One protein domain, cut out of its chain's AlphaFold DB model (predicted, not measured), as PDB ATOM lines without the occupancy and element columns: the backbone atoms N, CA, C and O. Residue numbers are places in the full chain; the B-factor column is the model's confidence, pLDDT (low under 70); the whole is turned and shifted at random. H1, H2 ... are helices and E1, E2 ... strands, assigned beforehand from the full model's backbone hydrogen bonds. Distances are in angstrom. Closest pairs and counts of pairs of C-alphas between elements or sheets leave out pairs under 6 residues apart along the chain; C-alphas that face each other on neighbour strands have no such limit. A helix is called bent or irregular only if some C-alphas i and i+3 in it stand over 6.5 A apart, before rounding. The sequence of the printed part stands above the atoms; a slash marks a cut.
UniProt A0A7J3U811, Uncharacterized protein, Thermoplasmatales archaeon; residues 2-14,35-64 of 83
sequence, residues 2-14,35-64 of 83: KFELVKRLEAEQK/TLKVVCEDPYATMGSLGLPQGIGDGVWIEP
ATOM      1  N   LYS A   2     137.824 288.080 176.009       89.38
ATOM      2  CA  LYS A   2     139.267 288.261 176.197       89.38
ATOM      3  C   LYS A   2     139.530 289.585 176.910       89.38
ATOM      4  O   LYS A   2     139.045 290.622 176.461       89.38
ATOM      5  N   PHE A   3     140.302 289.534 177.983       91.56
ATOM      6  CA  PHE A   3     140.832 290.686 178.697       91.56
ATOM      7  C   PHE A   3     142.345 290.717 178.569       91.56
ATOM      8  O   PHE A   3     142.971 289.667 178.510       91.56
ATOM      9  N   GLU A   4     142.929 291.903 178.559       93.69
ATOM     10  CA  GLU A   4     144.367 292.122 178.477       93.69
ATOM     11  C   GLU A   4     144.825 292.959 179.661       93.69
ATOM     12  O   GLU A   4     144.170 293.936 180.042       93.69
ATOM     13  N   LEU A   5     145.949 292.566 180.258       93.19
ATOM     14  CA  LEU A   5     146.573 293.335 181.322       93.19
ATOM     15  C   LEU A   5     147.219 294.582 180.715       93.19
ATOM     16  O   LEU A   5     148.295 294.525 180.123       93.19
ATOM     17  N   VAL A   6     146.572 295.731 180.887       93.12
ATOM     18  CA  VAL A   6     147.039 297.001 180.312       93.12
ATOM     19  C   VAL A   6     147.885 297.811 181.284       93.12
ATOM     20  O   VAL A   6     148.626 298.704 180.876       93.12
ATOM     21  N   LYS A   7     147.754 297.551 182.588       92.81
ATOM     22  CA  LYS A   7     148.444 298.339 183.608       92.81
ATOM     23  C   LYS A   7     148.726 297.522 184.857       92.81
ATOM     24  O   LYS A   7     147.835 296.874 185.397       92.81
ATOM     25  N   ARG A   8     149.951 297.664 185.357       92.94
ATOM     26  CA  ARG A   8     150.383 297.214 186.678       92.94
ATOM     27  C   ARG A   8     150.884 298.425 187.453       92.94
ATOM     28  O   ARG A   8     151.667 299.211 186.927       92.94
ATOM     29  N   LEU A   9     150.405 298.592 188.676       91.44
ATOM     30  CA  LEU A   9     150.861 299.617 189.606       91.44
ATOM     31  C   LEU A   9     151.374 298.945 190.866       91.44
ATOM     32  O   LEU A   9     150.771 297.991 191.347       91.44
ATOM     33  N   GLU A  10     152.454 299.490 191.394       92.06
ATOM     34  CA  GLU A  10     153.036 299.108 192.669       92.06
ATOM     35  C   GLU A  10     153.020 300.351 193.553       92.06
ATOM     36  O   GLU A  10     153.424 301.431 193.117       92.06
ATOM     37  N   ALA A  11     152.460 300.223 194.750       88.50
ATOM     38  CA  ALA A  11     152.376 301.312 195.707       88.50
ATOM     39  C   ALA A  11     152.714 300.792 197.101       88.50
ATOM     40  O   ALA A  11     152.104 299.836 197.579       88.50
ATOM     41  N   GLU A  12     153.649 301.459 197.767       84.69
ATOM     42  CA  GLU A  12     153.956 301.207 199.170       84.69
ATOM     43  C   GLU A  12     152.950 301.963 200.050       84.69
ATOM     44  O   GLU A  12     152.783 303.181 199.945       84.69
ATOM     45  N   GLN A  13     152.240 301.241 200.917       76.31
ATOM     46  CA  GLN A  13     151.376 301.810 201.949       76.31
ATOM     47  C   GLN A  13     151.714 301.180 203.295       76.31
ATOM     48  O   GLN A  13     151.530 299.980 203.461       76.31
ATOM     49  N   LYS A  14     152.114 302.006 204.274       67.19
ATOM     50  CA  LYS A  14     152.274 301.612 205.689       67.19
ATOM     51  C   LYS A  14     153.046 300.285 205.855       67.19
ATOM     52  O   LYS A  14     152.494 299.320 206.373       67.19
ATOM     53  N   THR A  35     135.784 296.752 183.127       84.62
ATOM     54  CA  THR A  35     137.196 296.743 183.524       84.62
ATOM     55  C   THR A  35     137.340 295.813 184.717       84.62
ATOM     56  O   THR A  35     136.592 295.934 185.685       84.62
ATOM     57  N   LEU A  36     138.307 294.900 184.662       86.56
ATOM     58  CA  LEU A  36     138.648 294.041 185.790       86.56
ATOM     59  C   LEU A  36     139.856 294.641 186.517       86.56
ATOM     60  O   LEU A  36     140.874 294.960 185.907       86.56
ATOM     61  N   LYS A  37     139.745 294.805 187.835       90.75
ATOM     62  CA  LYS A  37     140.817 295.329 188.680       90.75
ATOM     63  C   LYS A  37     141.099 294.349 189.808       90.75
ATOM     64  O   LYS A  37     140.195 294.035 190.575       90.75
ATOM     65  N   VAL A  38     142.351 293.924 189.927       88.62
ATOM     66  CA  VAL A  38     142.816 293.051 191.012       88.62
ATOM     67  C   VAL A  38     143.809 293.830 191.859       88.62
ATOM     68  O   VAL A  38     144.719 294.458 191.319       88.62
ATOM     69  N   VAL A  39     143.612 293.833 193.177       91.06
ATOM     70  CA  VAL A  39     144.507 294.487 194.141       91.06
ATOM     71  C   VAL A  39     144.954 293.446 195.155       91.06
ATOM     72  O   VAL A  39     144.107 292.797 195.760       91.06
ATOM     73  N   CYS A  40     146.261 293.284 195.342       89.81
ATOM     74  CA  CYS A  40     146.820 292.249 196.211       89.81
ATOM     75  C   CYS A  40     148.160 292.671 196.827       89.81
ATOM     76  O   CYS A  40     148.842 293.547 196.299       89.81
ATOM     77  N   GLU A  41     148.539 292.040 197.939       90.56
ATOM     78  CA  GLU A  41     149.864 292.213 198.564       90.56
ATOM     79  C   GLU A  41     150.889 291.235 197.957       90.56
ATOM     80  O   GLU A  41     152.022 291.621 197.691       90.56
ATOM     81  N   ASP A  42     150.463 290.004 197.635       90.81
ATOM     82  CA  ASP A  42     151.277 289.000 196.936       90.81
ATOM     83  C   ASP A  42     150.761 288.779 195.498       90.81
ATOM     84  O   ASP A  42     149.726 288.124 195.302       90.81
ATOM     85  N   PRO A  43     151.450 289.319 194.476       90.56
ATOM     86  CA  PRO A  43     151.037 289.185 193.087       90.56
ATOM     87  C   PRO A  43     151.245 287.770 192.543       90.56
ATOM     88  O   PRO A  43     150.463 287.336 191.703       90.56
ATOM     89  N   TYR A  44     152.244 287.019 193.014       90.12
ATOM     90  CA  TYR A  44     152.525 285.683 192.490       90.12
ATOM     91  C   TYR A  44     151.490 284.674 192.969       90.12
ATOM     92  O   TYR A  44     150.928 283.944 192.149       90.12
ATOM     93  N   ALA A  45     151.190 284.677 194.269       91.75
ATOM     94  CA  ALA A  45     150.183 283.792 194.838       91.75
ATOM     95  C   ALA A  45     148.778 284.132 194.318       91.75
ATOM     96  O   ALA A  45     148.073 283.255 193.816       91.75
ATOM     97  N   THR A  46     148.391 285.413 194.372       91.06
ATOM     98  CA  THR A  46     147.035 285.839 193.992       91.06
ATOM     99  C   THR A  46     146.775 285.586 192.511       91.06
ATOM    100  O   THR A  46     145.817 284.902 192.159       91.06
ATOM    101  N   MET A  47     147.649 286.075 191.627       91.75
ATOM    102  CA  MET A  47     147.437 285.951 190.182       91.75
ATOM    103  C   MET A  47     147.563 284.497 189.717       91.75
ATOM    104  O   MET A  47     146.777 284.066 188.879       91.75
ATOM    105  N   GLY A  48     148.478 283.722 190.313       90.12
ATOM    106  CA  GLY A  48     148.596 282.285 190.061       90.12
ATOM    107  C   GLY A  48     147.326 281.516 190.433       90.12
ATOM    108  O   GLY A  48     146.861 280.702 189.640       90.12
ATOM    109  N   SER A  49     146.724 281.816 191.591       89.88
ATOM    110  CA  SER A  49     145.469 281.179 192.027       89.88
ATOM    111  C   SER A  49     144.270 281.544 191.149       89.88
ATOM    112  O   SER A  49     143.438 280.690 190.861       89.88
ATOM    113  N   LEU A  50     144.215 282.791 190.673       87.19
ATOM    114  CA  LEU A  50     143.154 283.284 189.794       87.19
ATOM    115  C   LEU A  50     143.369 282.897 188.321       87.19
ATOM    116  O   LEU A  50     142.534 283.220 187.479       87.19
ATOM    117  N   GLY A  51     144.497 282.261 187.982       89.44
ATOM    118  CA  GLY A  51     144.863 281.965 186.595       89.44
ATOM    119  C   GLY A  51     145.031 283.222 185.734       89.44
ATOM    120  O   GLY A  51     144.813 283.179 184.523       89.44
ATOM    121  N   LEU A  52     145.382 284.355 186.349       92.62
ATOM    122  CA  LEU A  52     145.529 285.640 185.675       92.62
ATOM    123  C   LEU A  52     146.997 285.907 185.322       92.62
ATOM    124  O   LEU A  52     147.895 285.631 186.124       92.62
ATOM    125  N   PRO A  53     147.273 286.497 184.149       92.94
ATOM    126  CA  PRO A  53     148.633 286.808 183.758       92.94
ATOM    127  C   PRO A  53     149.160 288.046 184.492       92.94
ATOM    128  O   PRO A  53     148.402 288.910 184.938       92.94
ATOM    129  N   GLN A  54     150.484 288.142 184.590       91.81
ATOM    130  CA  GLN A  54     151.181 289.246 185.264       91.81
ATOM    131  C   GLN A  54     151.972 290.146 184.301       91.81
ATOM    132  O   GLN A  54     152.446 291.209 184.719       91.81
ATOM    133  N   GLY A  55     152.130 289.737 183.036       90.75
ATOM    134  CA  GLY A  55     152.818 290.497 181.996       90.75
ATOM    135  C   GLY A  55     151.899 291.510 181.319       90.75
ATOM    136  O   GLY A  55     150.750 291.222 180.992       90.75
ATOM    137  N   ILE A  56     152.399 292.727 181.107       91.56
ATOM    138  CA  ILE A  56     151.665 293.744 180.346       91.56
ATOM    139  C   ILE A  56     151.500 293.260 178.901       91.56
ATOM    140  O   ILE A  56     152.476 292.857 178.275       91.56
ATOM    141  N   GLY A  57     150.277 293.337 178.379       89.50
ATOM    142  CA  GLY A  57     149.919 292.828 177.052       89.50
ATOM    143  C   GLY A  57     149.507 291.354 177.037       89.50
ATOM    144  O   GLY A  57     148.982 290.890 176.025       89.50
ATOM    145  N   ASP A  58     149.669 290.628 178.147       92.19
ATOM    146  CA  ASP A  58     149.155 289.268 178.249       92.19
ATOM    147  C   ASP A  58     147.628 289.276 178.335       92.19
ATOM    148  O   ASP A  58     147.010 290.099 179.023       92.19
ATOM    149  N   GLY A  59     147.024 288.314 177.640       90.75
ATOM    150  CA  GLY A  59     145.583 288.145 177.571       90.75
ATOM    151  C   GLY A  59     145.087 286.956 178.387       90.75
ATOM    152  O   GLY A  59     145.725 285.909 178.425       90.75
ATOM    153  N   VAL A  60     143.898 287.090 178.963       90.19
ATOM    154  CA  VAL A  60     143.157 286.011 179.615       90.19
ATOM    155  C   VAL A  60     141.739 285.943 179.071       90.19
ATOM    156  O   VAL A  60     141.088 286.961 178.825       90.19
ATOM    157  N   TRP A  61     141.251 284.727 178.861       89.62
ATOM    158  CA  TRP A  61     139.850 284.498 178.543       89.62
ATOM    159  C   TRP A  61     139.064 284.365 179.838       89.62
ATOM    160  O   TRP A  61     139.284 283.443 180.611       89.62
ATOM    161  N   ILE A  62     138.141 285.297 180.060       80.19
ATOM    162  CA  ILE A  62     137.207 285.251 181.181       80.19
ATOM    163  C   ILE A  62     135.865 284.801 180.633       80.19
ATOM    164  O   ILE A  62     135.241 285.502 179.827       80.19
ATOM    165  N   GLU A  63     135.431 283.615 181.024       74.19
ATOM    166  CA  GLU A  63     134.095 283.138 180.697       74.19
ATOM    167  C   GLU A  63     133.083 283.822 181.627       74.19
ATOM    168  O   GLU A  63     133.252 283.796 182.848       74.19
ATOM    169  N   PRO A  64     132.037 284.481 181.096       61.53
ATOM    170  CA  PRO A  64     130.949 284.986 181.922       61.53
ATOM    171  C   PRO A  64     130.143 283.787 182.439       61.53
ATOM    172  O   PRO A  64     129.178 283.369 181.807       61.53
TER     173      PRO A  64
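Overview. This is residues 2 to 14 and 35 to 64 of the 83 residues of an uncharacterized protein of Thermoplasmatales archaeon (UniProt A0A7J3U811). One long strand, E1, runs along most of the length of this elongated piece, and the short strand E3 pairs with its first residues near one end. A second strand, E2, runs roughly the same way as E1 but at a distance, and the short helix H1 follows it off to one side, apart from E1; the contacts between these parts are few. The printed part has 43 residues, with three named strands and one named helix in the order E1, E2, H1, E3; the sheet is E1 - E3, antiparallel, and the class is mixed, helices and strands. The whole is only just compact, close to loose, with a radius of gyration of the C-alphas of 11.0 A and spans of 36 by 20 by 17 A.

Along the chain. E1, residues 2 to 13, begins at C-alpha 2 at (139.267, 288.261, 176.197), ends at C-alpha 13 at (151.376, 301.810, 201.949) and is 31.5 A long. After the cut comes E2, residues 36 to 40, 13.4 A long. H1, residues 43 to 49, is 9.8 A from first to last C-alpha. E3, residues 59 to 61, is 6.9 A long and ends at C-alpha 61 at (139.850, 284.498, 178.543).

Arrangement. E1 and E3 are antiparallel neighbours, with 117 degrees between their directions. The C-alphas of Glu 4 and Gly 59 face each other at 4.3 A, and those of Lys 2 and Trp 61 at 4.5 A. N 3 and O 60 are within hydrogen-bond range at 2.8 A, as are N 60 and O 3, also at 2.8 A. E2 pairs with no named strand. E1 and E2 are near each other, with 11 pairs of C-alphas within 10 A and the closest pair at 8.1 A. E2 and H1 have one pair of C-alphas within 8 A, those of Cys 40 and Thr 46, 6.8 A apart. E1 and H1 are apart, and so are E2 and E3. In H1, every O i to N i+4 pair is within hydrogen-bond range, and H1 is not bent.

Size, cuts and confidence. The two C-alphas farthest apart are those of Lys 14 and Glu 63, at 36.0 A, while the first and last printed C-alphas, those of Lys 2 and Pro 64, are 10.6 A apart. Residues 15 to 34 are not printed, and C-alphas 14 and 35 are 27.2 A apart across this cut, in the link from E1 to E2. Of the links that are printed whole, E2 to H1 is tight and H1 to E3, with 9 residues between them, is short. The mean pLDDT of the printed part is 88.4, and residues 14 and 64 are under 70.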